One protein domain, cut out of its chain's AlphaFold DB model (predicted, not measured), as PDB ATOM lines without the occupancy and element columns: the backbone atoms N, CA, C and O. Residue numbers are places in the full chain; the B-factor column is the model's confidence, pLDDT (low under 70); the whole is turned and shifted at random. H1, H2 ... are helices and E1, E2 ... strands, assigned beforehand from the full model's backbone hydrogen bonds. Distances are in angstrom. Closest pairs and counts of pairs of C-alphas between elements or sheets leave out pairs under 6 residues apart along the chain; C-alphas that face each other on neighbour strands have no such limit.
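Overview. This is residues 4 to 115 of the 122 residues of the protein "CoA pyrophosphatase" of Corynebacterium diphtheriae (UniProt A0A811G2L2). A small, strongly twisted four-stranded sheet has the longest helix, H2, over one face and the short H3 on the opposite face, beside the strands. The separate hairpin E1 and E2 lies away from this sheet, joined to the rest through one long stretch with no named element, residues 29 to 49. The printed part has 112 residues, in the order E1 E2 H1 E3 E4 E5 H2 E6 H3; the larger sheet runs E5 E4 E3 E6, mixed. The class is mixed, helices and strands, with under half of the residues in named elements; the whole is compact, radius of gyration of the C-alphas 15.0 A, spanning 38 by 31 by 31 A.

Along the chain. E1, residues 4 to 8, begins with C-alpha 4 at (-27.197, -37.247, -22.697). E2 is residues 24 to 28 and H1 residues 50 to 54. E3, residues 59 to 64, spans 16.9 A; E4, residues 67 to 74, spans 21.6 A and bends by 50 degrees at residue 70. E5, residues 77 to 79, precedes H2, residues 81 to 93, 18.5 A. E6, residues 105 to 107, runs into H3, residues 108 to 113, ending with C-alpha 113 at (-29.612, -31.910, -58.746).

Arrangement. E3 E4 E5 form a meander, each strand the antiparallel neighbour of the one before: N 62 and O 69 are 2.9 A apart, N 79 and O 72 2.8 A. E6 is parallel to E3, with N 106 and O 61 at 2.9 A. E5, H2, E6 form a split strand-helix-strand unit, with E4 and E3 between its strands and a right-handed crossover. H2 is over E4 and E3, height 9.8 A, closest C-alphas Ala 71 and Gly 84 at 4.9 A. H3 is over none, only just above the sheet's level at 4.3 A; its closest C-alpha pair with E3 is Val 62 and Leu 108, 5.2 A. H1 only grazes the sheet with residues 52 to 54. In E1 and E2, antiparallel, N 6 and O 25 are 2.8 A apart; both strands are apart from E3, E4, E5 and E6. In H1, H2 and H3 every O i to N i+4 pair is within hydrogen-bond range.

Size, cuts and confidence. The farthest C-alphas, Arg 30 and Asp 65, are 42.3 A apart. The printed part has no cut. The links E1 to E2, E2 to H1 and H2 to E6 are long. No printed residue is under 70 in pLDDT.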
ATOM      1  N   THR A   4     -26.423 -37.921 -23.745       96.88
ATOM      2  CA  THR A   4     -27.197 -37.247 -22.697       96.88
ATOM      3  C   THR A   4     -28.037 -36.146 -23.333       96.88
ATOM      4  O   THR A   4     -27.452 -35.256 -23.950       96.88
ATOM      5  N   PRO A   5     -29.373 -36.160 -23.202       96.31
ATOM      6  CA  PRO A   5     -30.186 -35.027 -23.626       96.31
ATOM      7  C   PRO A   5     -29.846 -33.816 -22.750       96.31
ATOM      8  O   PRO A   5     -29.861 -33.911 -21.525       96.31
ATOM      9  N   LEU A   6     -29.506 -32.695 -23.380       95.19
ATOM     10  CA  LEU A   6     -29.196 -31.438 -22.699       95.19
ATOM     11  C   LEU A   6     -30.431 -30.546 -22.602       95.19
ATOM     12  O   LEU A   6     -30.721 -29.997 -21.545       95.19
ATOM     13  N   VAL A   7     -31.157 -30.403 -23.714       94.31
ATOM     14  CA  VAL A   7     -32.353 -29.564 -23.793       94.31
ATOM     15  C   VAL A   7     -33.325 -30.119 -24.827       94.31
ATOM     16  O   VAL A   7     -32.918 -30.558 -25.904       94.31
ATOM     17  N   ALA A   8     -34.612 -30.083 -24.490       95.25
ATOM     18  CA  ALA A   8     -35.703 -30.231 -25.443       95.25
ATOM     19  C   ALA A   8     -36.227 -28.834 -25.784       95.25
ATOM     20  O   ALA A   8     -36.603 -28.072 -24.891       95.25
ATOM     21  N   PHE A   9     -36.220 -28.486 -27.065       92.12
ATOM     22  CA  PHE A   9     -36.701 -27.189 -27.523       92.12
ATOM     23  C   PHE A   9     -38.238 -27.141 -27.538       92.12
ATOM     24  O   PHE A   9     -38.902 -28.190 -27.575       92.12
ATOM     25  N   PRO A  10     -38.830 -25.928 -27.530       92.69
ATOM     26  CA  PRO A  10     -40.252 -25.759 -27.796       92.69
ATOM     27  C   PRO A  10     -40.671 -26.436 -29.105       92.69
ATOM     28  O   PRO A  10     -39.865 -26.624 -30.015       92.69
ATOM     29  N   MET A  11     -41.952 -26.785 -29.190       93.62
ATOM     30  CA  MET A  11     -42.535 -27.389 -30.384       93.62
ATOM     31  C   MET A  11     -42.359 -26.469 -31.595       93.62
ATOM     32  O   MET A  11     -42.768 -25.307 -31.566       93.62
ATOM     33  N   LEU A  12     -41.798 -27.010 -32.670       91.88
ATOM     34  CA  LEU A  12     -41.679 -26.349 -33.965       91.88
ATOM     35  C   LEU A  12     -42.544 -27.087 -34.985       91.88
ATOM     36  O   LEU A  12     -42.744 -28.291 -34.872       91.88
ATOM     37  N   HIS A  13     -43.049 -26.378 -35.990       89.69
ATOM     38  CA  HIS A  13     -43.828 -26.988 -37.068       89.69
ATOM     39  C   HIS A  13     -42.988 -27.048 -38.342       89.69
ATOM     40  O   HIS A  13     -42.388 -26.049 -38.750       89.69
ATOM     41  N   ILE A  14     -42.952 -28.214 -38.990       88.19
ATOM     42  CA  ILE A  14     -42.297 -28.368 -40.292       88.19
ATOM     43  C   ILE A  14     -43.127 -27.612 -41.331       88.19
ATOM     44  O   ILE A  14     -44.280 -27.958 -41.561       88.19
ATOM     45  N   ARG A  15     -42.547 -26.608 -42.002       83.50
ATOM     46  CA  ARG A  15     -43.282 -25.784 -42.985       83.50
ATOM     47  C   ARG A  15     -43.934 -26.597 -44.107       83.50
ATOM     48  O   ARG A  15     -45.029 -26.248 -44.523       83.50
ATOM     49  N   ALA A  16     -43.276 -27.656 -44.579       82.75
ATOM     50  CA  ALA A  16     -43.761 -28.467 -45.697       82.75
ATOM     51  C   ALA A  16     -44.983 -29.337 -45.347       82.75
ATOM     52  O   ALA A  16     -45.837 -29.553 -46.198       82.75
ATOM     53  N   THR A  17     -45.074 -29.844 -44.112       85.19
ATOM     54  CA  THR A  17     -46.101 -30.831 -43.716       85.19
ATOM     55  C   THR A  17     -47.056 -30.332 -42.635       85.19
ATOM     56  O   THR A  17     -48.119 -30.908 -42.438       85.19
ATOM     57  N   GLY A  18     -46.675 -29.291 -41.894       87.56
ATOM     58  CA  GLY A  18     -47.382 -28.821 -40.707       87.56
ATOM     59  C   GLY A  18     -47.226 -29.728 -39.484       87.56
ATOM     60  O   GLY A  18     -47.816 -29.428 -38.452       87.56
ATOM     61  N   TYR A  19     -46.448 -30.816 -39.549       91.12
ATOM     62  CA  TYR A  19     -46.297 -31.705 -38.397       91.12
ATOM     63  C   TYR A  19     -45.479 -31.056 -37.269       91.12
ATOM     64  O   TYR A  19     -44.450 -30.424 -37.546       91.12
ATOM     65  N   PRO A  20     -45.907 -31.226 -36.004       93.56
ATOM     66  CA  PRO A  20     -45.167 -30.741 -34.852       93.56
ATOM     67  C   PRO A  20     -43.965 -31.640 -34.551       93.56
ATOM     68  O   PRO A  20     -44.066 -32.867 -34.543       93.56
ATOM     69  N   VAL A  21     -42.830 -31.019 -34.251       94.38
ATOM     70  CA  VAL A  21     -41.590 -31.684 -33.846       94.38
ATOM     71  C   VAL A  21     -40.983 -30.997 -32.626       94.38
ATOM     72  O   VAL A  21     -41.078 -29.781 -32.465       94.38
ATOM     73  N   HIS A  22     -40.317 -31.783 -31.784       94.94
ATOM     74  CA  HIS A  22     -39.533 -31.302 -30.648       94.94
ATOM     75  C   HIS A  22     -38.062 -31.648 -30.867       94.94
ATOM     76  O   HIS A  22     -37.661 -32.788 -30.620       94.94
ATOM     77  N   PRO A  23     -37.240 -30.698 -31.337       95.00
ATOM     78  CA  PRO A  23     -35.807 -30.920 -31.414       95.00
ATOM     79  C   PRO A  23     -35.225 -31.156 -30.019       95.00
ATOM     80  O   PRO A  23     -35.600 -30.482 -29.056       95.00
ATOM     81  N   VAL A  24     -34.277 -32.083 -29.912       95.81
ATOM     82  CA  VAL A  24     -33.535 -32.346 -28.676       95.81
ATOM     83  C   VAL A  24     -32.049 -32.219 -28.973       95.81
ATOM     84  O   VAL A  24     -31.526 -32.927 -29.832       95.81
ATOM     85  N   LEU A  25     -31.361 -31.336 -28.252       94.81
ATOM     86  CA  LEU A  25     -29.903 -31.274 -28.290       94.81
ATOM     87  C   LEU A  25     -29.346 -32.340 -27.350       94.81
ATOM     88  O   LEU A  25     -29.613 -32.317 -26.147       94.81
ATOM     89  N   GLY A  26     -28.566 -33.267 -27.898       95.44
ATOM     90  CA  GLY A  26     -27.882 -34.312 -27.145       95.44
ATOM     91  C   GLY A  26     -26.371 -34.105 -27.121       95.44
ATOM     92  O   GLY A  26     -25.779 -33.697 -28.117       95.44
ATOM     93  N   TYR A  27     -25.736 -34.436 -25.998       94.75
ATOM     94  CA  TYR A  27     -24.285 -34.484 -25.869       94.75
ATOM     95  C   TYR A  27     -23.772 -35.914 -25.958       94.75
ATOM     96  O   TYR A  27     -24.182 -36.799 -25.199       94.75
ATOM     97  N   TRP A  28     -22.843 -36.132 -26.879       93.81
ATOM     98  CA  TRP A  28     -22.202 -37.416 -27.096       93.81
ATOM     99  C   TRP A  28     -20.839 -37.455 -26.399       93.81
ATOM    100  O   TRP A  28     -19.864 -36.885 -26.879       93.81
ATOM    101  N   HIS A  29     -20.767 -38.142 -25.254       92.44
ATOM    102  CA  HIS A  29     -19.604 -38.089 -24.346       92.44
ATOM    103  C   HIS A  29     -18.301 -38.641 -24.924       92.44
ATOM    104  O   HIS A  29     -17.220 -38.163 -24.596       92.44
ATOM    105  N   ARG A  30     -18.392 -39.708 -25.718       92.69
ATOM    106  CA  ARG A  30     -17.238 -40.366 -26.340       92.69
ATOM    107  C   ARG A  30     -17.611 -40.766 -27.747       92.69
ATOM    108  O   ARG A  30     -18.449 -41.658 -27.909       92.69
ATOM    109  N   SER A  31     -16.979 -40.118 -28.722       87.38
ATOM    110  CA  SER A  31     -17.157 -40.457 -30.124       87.38
ATOM    111  C   SER A  31     -16.795 -41.922 -30.376       87.38
ATOM    112  O   SER A  31     -15.903 -42.505 -29.760       87.38
ATOM    113  N   SER A  32     -17.540 -42.542 -31.273       89.31
ATOM    114  CA  SER A  32     -17.314 -43.889 -31.777       89.31
ATOM    115  C   SER A  32     -17.665 -43.906 -33.254       89.31
ATOM    116  O   SER A  32     -18.299 -42.981 -33.758       89.31
ATOM    117  N   ARG A  33     -17.258 -44.948 -33.976       89.56
ATOM    118  CA  ARG A  33     -17.621 -45.060 -35.389       89.56
ATOM    119  C   ARG A  33     -19.150 -45.077 -35.522       89.56
ATOM    120  O   ARG A  33     -19.813 -45.876 -34.864       89.56
ATOM    121  N   VAL A  34     -19.673 -44.196 -36.367       91.12
ATOM    122  CA  VAL A  34     -21.071 -44.172 -36.808       91.12
ATOM    123  C   VAL A  34     -21.125 -44.557 -38.280       91.12
ATOM    124  O   VAL A  34     -20.149 -44.376 -39.008       91.12
ATOM    125  N   GLY A  35     -22.239 -45.136 -38.702       93.31
ATOM    126  CA  GLY A  35     -22.444 -45.593 -40.068       93.31
ATOM    127  C   GLY A  35     -23.889 -46.018 -40.278       93.31
ATOM    128  O   GLY A  35     -24.658 -46.118 -39.321       93.31
ATOM    129  N   VAL A  36     -24.244 -46.260 -41.535       95.12
ATOM    130  CA  VAL A  36     -25.568 -46.764 -41.909       95.12
ATOM    131  C   VAL A  36     -25.781 -48.142 -41.282       95.12
ATOM    132  O   VAL A  36     -25.001 -49.063 -41.515       95.12
ATOM    133  N   VAL A  37     -26.840 -48.272 -40.478       94.25
ATOM    134  CA  VAL A  37     -27.278 -49.558 -39.907       94.25
ATOM    135  C   VAL A  37     -28.226 -50.275 -40.869       94.25
ATOM    136  O   VAL A  37     -28.113 -51.483 -41.054       94.25
ATOM    137  N   SER A  38     -29.127 -49.523 -41.509       94.00
ATOM    138  CA  SER A  38     -30.095 -50.019 -42.488       94.00
ATOM    139  C   SER A  38     -30.084 -49.133 -43.738       94.00
ATOM    140  O   SER A  38     -30.509 -47.979 -43.660       94.00
ATOM    141  N   PRO A  39     -29.639 -49.649 -44.899       90.81
ATOM    142  CA  PRO A  39     -29.674 -48.906 -46.162       90.81
ATOM    143  C   PRO A  39     -31.089 -48.576 -46.654       90.81
ATOM    144  O   PRO A  39     -31.248 -47.714 -47.502       90.81
ATOM    145  N   ASN A  40     -32.119 -49.249 -46.128       91.62
ATOM    146  CA  ASN A  40     -33.515 -48.938 -46.452       91.62
ATOM    147  C   ASN A  40     -34.038 -47.707 -45.691       91.62
ATOM    148  O   ASN A  40     -35.113 -47.211 -46.010       91.62
ATOM    149  N   GLU A  41     -33.320 -47.261 -44.657       89.25
ATOM    150  CA  GLU A  41     -33.717 -46.139 -43.798       89.25
ATOM    151  C   GLU A  41     -32.794 -44.927 -43.960       89.25
ATOM    152  O   GLU A  41     -33.254 -43.793 -43.834       89.25
ATOM    153  N   ALA A  42     -31.501 -45.150 -44.218       91.44
ATOM    154  CA  ALA A  42     -30.514 -44.086 -44.359       91.44
ATOM    155  C   ALA A  42     -29.500 -44.391 -45.466       91.44
ATOM    156  O   ALA A  42     -28.811 -45.409 -45.425       91.44
ATOM    157  N   ASP A  43     -29.333 -43.447 -46.391       88.81
ATOM    158  CA  ASP A  43     -28.356 -43.551 -47.482       88.81
ATOM    159  C   ASP A  43     -26.918 -43.255 -47.024       88.81
ATOM    160  O   ASP A  43     -25.946 -43.776 -47.574       88.81
ATOM    161  N   SER A  44     -26.757 -42.392 -46.015       90.94
ATOM    162  CA  SER A  44     -25.455 -41.939 -45.526       90.94
ATOM    163  C   SER A  44     -25.531 -41.482 -44.070       90.94
ATOM    164  O   SER A  44     -26.545 -40.952 -43.620       90.94
ATOM    165  N   VAL A  45     -24.433 -41.661 -43.334       93.50
ATOM    166  CA  VAL A  45     -24.248 -41.148 -41.970       93.50
ATOM    167  C   VAL A  45     -22.846 -40.564 -41.871       93.50
ATOM    168  O   VAL A  45     -21.869 -41.236 -42.204       93.50
ATOM    169  N   ALA A  46     -22.739 -39.334 -41.375       91.44
ATOM    170  CA  ALA A  46     -21.463 -38.663 -41.167       91.44
ATOM    171  C   ALA A  46     -21.456 -37.900 -39.838       91.44
ATOM    172  O   ALA A  46     -22.470 -37.339 -39.423       91.44
ATOM    173  N   ALA A  47     -20.297 -37.875 -39.181       93.19
ATOM    174  CA  ALA A  47     -20.031 -36.980 -38.063       93.19
ATOM    175  C   ALA A  47     -19.303 -35.748 -38.607       93.19
ATOM    176  O   ALA A  47     -18.179 -35.871 -39.089       93.19
ATOM    177  N   ILE A  48     -19.957 -34.587 -38.552       94.50
ATOM    178  CA  ILE A  48     -19.435 -33.338 -39.112       94.50
ATOM    179  C   ILE A  48     -18.912 -32.450 -37.976       94.50
ATOM    180  O   ILE A  48     -19.651 -32.209 -37.015       94.50
ATOM    181  N   PRO A  49     -17.662 -31.959 -38.042       94.50
ATOM    182  CA  PRO A  49     -17.169 -30.954 -37.112       94.50
ATOM    183  C   PRO A  49     -18.018 -29.680 -37.167       94.50
ATOM    184  O   PRO A  49     -18.324 -29.168 -38.239       94.50
ATOM    185  N   ILE A  50     -18.326 -29.103 -36.006       95.69
ATOM    186  CA  ILE A  50     -19.066 -27.830 -35.922       95.69
ATOM    187  C   ILE A  50     -18.349 -26.718 -36.698       95.69
ATOM    188  O   ILE A  50     -19.000 -25.917 -37.355       95.69
ATOM    189  N   ALA A  51     -17.012 -26.700 -36.669       96.44
ATOM    190  CA  ALA A  51     -16.212 -25.734 -37.416       96.44
ATOM    191  C   ALA A  51     -16.423 -25.828 -38.936       96.44
ATOM    192  O   ALA A  51     -16.394 -24.807 -39.608       96.44
ATOM    193  N   GLU A  52     -16.675 -27.029 -39.465       96.81
ATOM    194  CA  GLU A  52     -16.960 -27.234 -40.888       96.81
ATOM    195  C   GLU A  52     -18.364 -26.726 -41.245       96.81
ATOM    196  O   GLU A  52     -18.538 -26.073 -42.269       96.81
ATOM    197  N   LEU A  53     -19.355 -26.940 -40.370       96.06
ATOM    198  CA  LEU A  53     -20.696 -26.358 -40.535       96.06
ATOM    199  C   LEU A  53     -20.686 -24.826 -40.436       96.06
ATOM    200  O   LEU A  53     -21.458 -24.157 -41.120       96.06
ATOM    201  N   ALA A  54     -19.841 -24.274 -39.567       97.25
ATOM    202  CA  ALA A  54     -19.707 -22.836 -39.358       97.25
ATOM    203  C   ALA A  54     -18.866 -22.133 -40.435       97.25
ATOM    204  O   ALA A  54     -18.874 -20.904 -40.484       97.25
ATOM    205  N   ASP A  55     -18.128 -22.879 -41.259       97.56
ATOM    206  CA  ASP A  55     -17.285 -22.314 -42.307       97.56
ATOM    207  C   ASP A  55     -18.150 -21.566 -43.342       97.56
ATOM    208  O   ASP A  55     -19.042 -22.173 -43.947       97.56
ATOM    209  N   PRO A  56     -17.891 -20.269 -43.591       97.62
ATOM    210  CA  PRO A  56     -18.641 -19.478 -44.564       97.62
ATOM    211  C   PRO A  56     -18.698 -20.087 -45.969       97.62
ATOM    212  O   PRO A  56     -19.669 -19.866 -46.687       97.62
ATOM    213  N   SER A  57     -17.686 -20.864 -46.374       97.12
ATOM    214  CA  SER A  57     -17.637 -21.516 -47.690       97.12
ATOM    215  C   SER A  57     -18.637 -22.666 -47.843       97.12
ATOM    216  O   SER A  57     -19.040 -22.988 -48.965       97.12
ATOM    217  N   ASN A  58     -19.088 -23.236 -46.724       97.50
ATOM    218  CA  ASN A  58     -20.090 -24.296 -46.690       97.50
ATOM    219  C   ASN A  58     -21.509 -23.751 -46.500       97.50
ATOM    220  O   ASN A  58     -22.467 -24.513 -46.612       97.50
ATOM    221  N   ARG A  59     -21.666 -22.450 -46.234       97.94
ATOM    222  CA  ARG A  59     -22.952 -21.785 -46.000       97.94
ATOM    223  C   ARG A  59     -23.518 -21.241 -47.311       97.94
ATOM    224  O   ARG A  59     -22.792 -20.696 -48.140       97.94
ATOM    225  N   LEU A  60     -24.825 -21.369 -47.504       98.00
ATOM    226  CA  LEU A  60     -25.524 -20.784 -48.646       98.00
ATOM    227  C   LEU A  60     -26.990 -20.506 -48.313       98.00
ATOM    228  O   LEU A  60     -27.565 -21.155 -47.443       98.00
ATOM    229  N   THR A  61     -27.605 -19.582 -49.044       98.50
ATOM    230  CA  THR A  61     -29.059 -19.408 -49.041       98.50
ATOM    231  C   THR A  61     -29.633 -20.121 -50.258       98.50
ATOM    232  O   THR A  61     -29.199 -19.874 -51.382       98.50
ATOM    233  N   VAL A  62     -30.595 -21.016 -50.050       97.94
ATOM    234  CA  VAL A  62     -31.342 -21.666 -51.137       97.94
ATOM    235  C   VAL A  62     -32.750 -21.097 -51.215       97.94
ATOM    236  O   VAL A  62     -33.318 -20.706 -50.194       97.94
ATOM    237  N   GLU A  63     -33.320 -21.072 -52.413       96.94
ATOM    238  CA  GLU A  63     -34.681 -20.598 -52.647       96.94
ATOM    239  C   GLU A  63     -35.478 -21.529 -53.561       96.94
ATOM    240  O   GLU A  63     -34.932 -22.166 -54.459       96.94
ATOM    241  N   PHE A  64     -36.784 -21.617 -53.308       93.00
ATOM    242  CA  PHE A  64     -37.751 -22.225 -54.215       93.00
ATOM    243  C   PHE A  64     -39.112 -21.543 -54.041       93.00
ATOM    244  O   PHE A  64     -39.559 -21.299 -52.916       93.00
ATOM    245  N   ASP A  65     -39.789 -21.261 -55.154       89.94
ATOM    246  CA  ASP A  65     -41.074 -20.551 -55.173       89.94
ATOM    247  C   ASP A  65     -41.047 -19.268 -54.310       89.94
ATOM    248  O   ASP A  65     -40.347 -18.312 -54.640       89.94
ATOM    249  N   ARG A  66     -41.782 -19.228 -53.191       89.94
ATOM    250  CA  ARG A  66     -41.853 -18.071 -52.277       89.94
ATOM    251  C   ARG A  66     -41.047 -18.257 -50.994       89.94
ATOM    252  O   ARG A  66     -41.212 -17.480 -50.049       89.94
ATOM    253  N   TRP A  67     -40.233 -19.302 -50.920       91.88
ATOM    254  CA  TRP A  67     -39.441 -19.631 -49.746       91.88
ATOM    255  C   TRP A  67     -37.950 -19.493 -50.041       91.88
ATOM    256  O   TRP A  67     -37.462 -19.929 -51.077       91.88
ATOM    257  N   SER A  68     -37.224 -18.929 -49.082       96.00
ATOM    258  CA  SER A  68     -35.770 -18.982 -49.022       96.00
ATOM    259  C   SER A  68     -35.329 -19.306 -47.601       96.00
ATOM    260  O   SER A  68     -36.053 -19.049 -46.630       96.00
ATOM    261  N   GLY A  69     -34.152 -19.908 -47.472       96.62
ATOM    262  CA  GLY A  69     -33.606 -20.260 -46.171       96.62
ATOM    263  C   GLY A  69     -32.154 -20.720 -46.223       96.62
ATOM    264  O   GLY A  69     -31.616 -20.983 -47.302       96.62
ATOM    265  N   PRO A  70     -31.516 -20.821 -45.048       98.00
ATOM    266  CA  PRO A  70     -30.138 -21.260 -44.944       98.00
ATOM    267  C   PRO A  70     -30.019 -22.744 -45.297       98.00
ATOM    268  O   PRO A  70     -30.874 -23.574 -44.959       98.00
ATOM    269  N   ALA A  71     -28.918 -23.076 -45.949       98.19
ATOM    270  CA  ALA A  71     -28.498 -24.428 -46.232       98.19
ATOM    271  C   ALA A  71     -26.980 -24.563 -46.073       98.19
ATOM    272  O   ALA A  71     -26.241 -23.577 -46.005       98.19
ATOM    273  N   PHE A  72     -26.527 -25.813 -46.020       98.12
ATOM    274  CA  PHE A  72     -25.123 -26.165 -45.857       98.12
ATOM    275  C   PHE A  72     -24.708 -27.152 -46.936       98.12
ATOM    276  O   PHE A  72     -25.389 -28.159 -47.134       98.12
ATOM    277  N   ARG A  73     -23.585 -26.900 -47.602       97.31
ATOM    278  CA  ARG A  73     -22.950 -27.861 -48.501       97.31
ATOM    279  C   ARG A  73     -21.853 -28.596 -47.745       97.31
ATOM    280  O   ARG A  73     -20.852 -27.989 -47.397       97.31
ATOM    281  N   ILE A  74     -22.043 -29.890 -47.505       96.38
ATOM    282  CA  ILE A  74     -21.120 -30.724 -46.726       96.38
ATOM    283  C   ILE A  74     -21.029 -32.103 -47.378       96.38
ATOM    284  O   ILE A  74     -22.052 -32.757 -47.565       96.38
ATOM    285  N   ASN A  75     -19.822 -32.579 -47.694       93.12
ATOM    286  CA  ASN A  75     -19.597 -33.899 -48.315       93.12
ATOM    287  C   ASN A  75     -20.458 -34.163 -49.572       93.12
ATOM    288  O   ASN A  75     -20.976 -35.270 -49.759       93.12
ATOM    289  N   ASP A  76     -20.633 -33.129 -50.400       93.44
ATOM    290  CA  ASP A  76     -21.520 -33.072 -51.573       93.44
ATOM    291  C   ASP A  76     -23.014 -33.296 -51.274       93.44
ATOM    292  O   ASP A  76     -23.817 -33.451 -52.193       93.44
ATOM    293  N   PHE A  77     -23.420 -33.284 -50.005       96.06
ATOM    294  CA  PHE A  77     -24.814 -33.153 -49.593       96.06
ATOM    295  C   PHE A  77     -25.173 -31.689 -49.372       96.06
ATOM    296  O   PHE A  77     -24.325 -30.845 -49.080       96.06
ATOM    297  N   ILE A  78     -26.464 -31.414 -49.474       97.38
ATOM    298  CA  ILE A  78     -27.088 -30.144 -49.151       97.38
ATOM    299  C   ILE A  78     -27.987 -30.394 -47.947       97.38
ATOM    300  O   ILE A  78     -28.972 -31.120 -48.034       97.38
ATOM    301  N   ILE A  79     -27.645 -29.817 -46.801       97.00
ATOM    302  CA  ILE A  79     -28.508 -29.827 -45.621       97.00
ATOM    303  C   ILE A  79     -29.376 -28.579 -45.708       97.00
ATOM    304  O   ILE A  79     -28.861 -27.470 -45.601       97.00
ATOM    305  N   TRP A  80     -30.677 -28.748 -45.919       96.44
ATOM    306  CA  TRP A  80     -31.601 -27.644 -46.174       96.44
ATOM    307  C   TRP A  80     -32.928 -27.829 -45.425       96.44
ATOM    308  O   TRP A  80     -33.076 -28.713 -44.573       96.44
ATOM    309  N   GLY A  81     -33.885 -26.942 -45.697       94.00
ATOM    310  CA  GLY A  81     -35.235 -27.017 -45.149       94.00
ATOM    311  C   GLY A  81     -35.250 -26.836 -43.631       94.00
ATOM    312  O   GLY A  81     -34.569 -25.967 -43.086       94.00
ATOM    313  N   PHE A  82     -36.040 -27.659 -42.937       93.56
ATOM    314  CA  PHE A  82     -36.156 -27.586 -41.478       93.56
ATOM    315  C   PHE A  82     -34.806 -27.800 -40.780       93.56
ATOM    316  O   PHE A  82     -34.443 -27.030 -39.893       93.56
ATOM    317  N   THR A  83     -34.048 -28.814 -41.203       94.62
ATOM    318  CA  THR A  83     -32.748 -29.142 -40.607       94.62
ATOM    319  C   THR A  83     -31.734 -28.024 -40.831       94.62
ATOM    320  O   THR A  83     -31.045 -27.644 -39.888       94.62
ATOM    321  N   GLY A  84     -31.682 -27.455 -42.043       96.44
ATOM    322  CA  GLY A  84     -30.834 -26.298 -42.342       96.44
ATOM    323  C   GLY A  84     -31.142 -25.110 -41.426       96.44
ATOM    324  O   GLY A  84     -30.251 -24.605 -40.750       96.44
ATOM    325  N   GLY A  85     -32.417 -24.731 -41.303       95.75
ATOM    326  CA  GLY A  85     -32.830 -23.644 -40.407       95.75
ATOM    327  C   GLY A  85     -32.522 -23.905 -38.929       95.75
ATOM    328  O   GLY A  85     -32.129 -22.990 -38.208       95.75
ATOM    329  N   LEU A  86     -32.663 -25.152 -38.469       95.62
ATOM    330  CA  LEU A  86     -32.355 -25.513 -37.086       95.62
ATOM    331  C   LEU A  86     -30.852 -25.404 -36.791       95.62
ATOM    332  O   LEU A  86     -30.477 -24.843 -35.763       95.62
ATOM    333  N   LEU A  87     -30.002 -25.924 -37.681       96.56
ATOM    334  CA  LEU A  87     -28.548 -25.844 -37.530       96.56
ATOM    335  C   LEU A  87     -28.057 -24.398 -37.585       96.56
ATOM    336  O   LEU A  87     -27.239 -24.006 -36.756       96.56
ATOM    337  N   ASP A  88     -28.590 -23.604 -38.511       97.25
ATOM    338  CA  ASP A  88     -28.283 -22.182 -38.618       97.25
ATOM    339  C   ASP A  88     -28.571 -21.429 -37.311       97.25
ATOM    340  O   ASP A  88     -27.676 -20.819 -36.720       97.25
ATOM    341  N   ALA A  89     -29.792 -21.578 -36.787       94.88
ATOM    342  CA  ALA A  89     -30.181 -20.965 -35.524       94.88
ATOM    343  C   ALA A  89     -29.302 -21.434 -34.352       94.88
ATOM    344  O   ALA A  89     -28.967 -20.635 -33.478       94.88
ATOM    345  N   MET A  90     -28.905 -22.712 -34.320       94.88
ATOM    346  CA  MET A  90     -28.006 -23.235 -33.285       94.88
ATOM    347  C   MET A  90     -26.610 -22.612 -33.357       94.88
ATOM    348  O   MET A  90     -26.074 -22.240 -32.315       94.88
ATOM    349  N   LEU A  91     -26.029 -22.472 -34.553       96.88
ATOM    350  CA  LEU A  91     -24.717 -21.841 -34.732       96.88
ATOM    351  C   LEU A  91     -24.734 -20.376 -34.282       96.88
ATOM    352  O   LEU A  91     -23.822 -19.955 -33.568       96.88
ATOM    353  N   TYR A  92     -25.786 -19.632 -34.637       96.06
ATOM    354  CA  TYR A  92     -25.974 -18.249 -34.195       96.06
ATOM    355  C   TYR A  92     -26.087 -18.152 -32.667       96.06
ATOM    356  O   TYR A  92     -25.323 -17.431 -32.029       96.06
ATOM    357  N   GLN A  93     -26.989 -18.927 -32.053       94.00
ATOM    358  CA  GLN A  93     -27.224 -18.879 -30.603       94.00
ATOM    359  C   GLN A  93     -26.013 -19.350 -29.783       94.00
ATOM    360  O   GLN A  93     -25.794 -18.867 -28.675       94.00
ATOM    361  N   ALA A  94     -25.215 -20.277 -30.318       94.62
ATOM    362  CA  ALA A  94     -23.980 -20.736 -29.686       94.62
ATOM    363  C   ALA A  94     -22.798 -19.762 -29.863       94.62
ATOM    364  O   ALA A  94     -21.747 -19.974 -29.259       94.62
ATOM    365  N   GLY A  95     -22.946 -18.710 -30.680       97.00
ATOM    366  CA  GLY A  95     -21.866 -17.773 -30.998       97.00
ATOM    367  C   GLY A  95     -20.777 -18.374 -31.892       97.00
ATOM    368  O   GLY A  95     -19.640 -17.910 -31.870       97.00
ATOM    369  N   TRP A  96     -21.103 -19.426 -32.647       97.50
ATOM    370  CA  TRP A  96     -20.187 -20.084 -33.587       97.50
ATOM    371  C   TRP A  96     -20.374 -19.627 -35.029       97.50
ATOM    372  O   TRP A  96     -19.582 -20.007 -35.888       97.50
ATOM    373  N   GLU A  97     -21.410 -18.838 -35.310       94.75
ATOM    374  CA  GLU A  97     -21.601 -18.267 -36.635       94.75
ATOM    375  C   GLU A  97     -20.422 -17.359 -37.012       94.75
ATOM    376  O   GLU A  97     -20.036 -16.449 -36.277       94.75
ATOM    377  N   GLN A  98     -19.859 -17.617 -38.191       95.75
ATOM    378  CA  GLN A  98     -18.897 -16.743 -38.847       95.75
ATOM    379  C   GLN A  98     -19.617 -15.912 -39.913       95.75
ATOM    380  O   GLN A  98     -20.574 -16.413 -40.498       95.75
ATOM    381  N   PRO A  99     -19.170 -14.682 -40.227       96.38
ATOM    382  CA  PRO A  99     -19.755 -13.898 -41.312       96.38
ATOM    383  C   PRO A  99     -19.725 -14.653 -42.649       96.38
ATOM    384  O   PRO A  99     -18.673 -15.122 -43.079       96.38
ATOM    385  N   TRP A 100     -20.870 -14.735 -43.321       96.56
ATOM    386  CA  TRP A 100     -21.050 -15.418 -44.604       96.56
ATOM    387  C   TRP A 100     -22.062 -14.646 -45.459       96.56
ATOM    388  O   TRP A 100     -22.825 -13.822 -44.952       96.56
ATOM    389  N   ASP A 101     -22.058 -14.883 -46.768       96.19
ATOM    390  CA  ASP A 101     -22.944 -14.182 -47.700       96.19
ATOM    391  C   ASP A 101     -24.333 -14.834 -47.741       96.19
ATOM    392  O   ASP A 101     -24.561 -15.801 -48.469       96.19
ATOM    393  N   SER A 102     -25.266 -14.285 -46.961       94.75
ATOM    394  CA  SER A 102     -26.669 -14.711 -46.941       94.75
ATOM    395  C   SER A 102     -27.529 -14.057 -48.025       94.75
ATOM    396  O   SER A 102     -28.668 -14.479 -48.231       94.75
ATOM    397  N   HIS A 103     -26.992 -13.058 -48.735       95.44
ATOM    398  CA  HIS A 103     -27.688 -12.330 -49.797       95.44
ATOM    399  C   HIS A 103     -27.579 -13.026 -51.149       95.44
ATOM    400  O   HIS A 103     -28.391 -12.779 -52.043       95.44
ATOM    401  N   LYS A 104     -26.588 -13.905 -51.314       95.00
ATOM    402  CA  LYS A 104     -26.476 -14.745 -52.498       95.00
ATOM    403  C   LYS A 104     -27.373 -15.973 -52.383       95.00
ATOM    404  O   LYS A 104     -27.121 -16.885 -51.596       95.00
ATOM    405  N   HIS A 105     -28.395 -15.992 -53.226       97.44
ATOM    406  CA  HIS A 105     -29.367 -17.070 -53.299       97.44
ATOM    407  C   HIS A 105     -29.030 -18.042 -54.433       97.44
ATOM    408  O   HIS A 105     -28.529 -17.648 -55.490       97.44
ATOM    409  N   TYR A 106     -29.305 -19.320 -54.196       97.62
ATOM    410  CA  TYR A 106     -29.164 -20.399 -55.164       97.62
ATOM    411  C   TYR A 106     -30.518 -21.084 -55.353       97.62
ATOM    412  O   TYR A 106     -31.209 -21.356 -54.371       97.62
ATOM    413  N   ASP A 107     -30.876 -21.415 -56.593       97.12
ATOM    414  CA  ASP A 107     -32.062 -22.233 -56.852       97.12
ATOM    415  C   ASP A 107     -31.912 -23.603 -56.170       97.12
ATOM    416  O   ASP A 107     -30.882 -24.280 -56.304       97.12
ATOM    417  N   LEU A 108     -32.918 -23.994 -55.386       95.88
ATOM    418  CA  LEU A 108     -32.888 -25.223 -54.601       95.88
ATOM    419  C   LEU A 108     -32.829 -26.470 -55.489       95.88
ATOM    420  O   LEU A 108     -32.062 -27.385 -55.184       95.88
ATOM    421  N   TYR A 109     -33.617 -26.521 -56.565       94.44
ATOM    422  CA  TYR A 109     -33.709 -27.700 -57.426       94.44
ATOM    423  C   TYR A 109     -32.394 -27.932 -58.168       94.44
ATOM    424  O   TYR A 109     -31.866 -29.045 -58.151       94.44
ATOM    425  N   ASP A 110     -31.803 -26.875 -58.726       95.50
ATOM    426  CA  ASP A 110     -30.482 -26.923 -59.354       95.50
ATOM    427  C   ASP A 110     -29.387 -27.314 -58.354       95.50
ATOM    428  O   ASP A 110     -28.444 -28.038 -58.692       95.50
ATOM    429  N   THR A 111     -29.500 -26.838 -57.113       96.25
ATOM    430  CA  THR A 111     -28.540 -27.138 -56.045       96.25
ATOM    431  C   THR A 111     -28.613 -28.605 -55.620       96.25
ATOM    432  O   THR A 111     -27.568 -29.238 -55.461       96.25
ATOM    433  N   LEU A 112     -29.819 -29.166 -55.488       95.62
ATOM    434  CA  LEU A 112     -30.041 -30.577 -55.158       95.62
ATOM    435  C   LEU A 112     -29.702 -31.516 -56.318       95.62
ATOM    436  O   LEU A 112     -29.122 -32.574 -56.095       95.62
ATOM    437  N   ALA A 113     -29.979 -31.125 -57.564       94.12
ATOM    438  CA  ALA A 113     -29.612 -31.910 -58.746       94.12
ATOM    439  C   ALA A 113     -28.090 -32.116 -58.882       94.12
ATOM    440  O   ALA A 113     -27.640 -33.061 -59.529       94.12
ATOM    441  N   ARG A 114     -27.291 -31.234 -58.267       94.31
ATOM    442  CA  ARG A 114     -25.823 -31.314 -58.212       94.31
ATOM    443  C   ARG A 114     -25.302 -31.946 -56.921       94.31
ATOM    444  O   ARG A 114     -24.090 -31.954 -56.713       94.31
ATOM    445  N   SER A 115     -26.186 -32.427 -56.047       94.81
ATOM    446  CA  SER A 115     -25.829 -32.997 -54.753       94.81
ATOM    447  C   SER A 115     -26.062 -34.504 -54.691       94.81
ATOM    448  O   SER A 115     -26.673 -35.125 -55.560       94.81
TER     449      SER A 115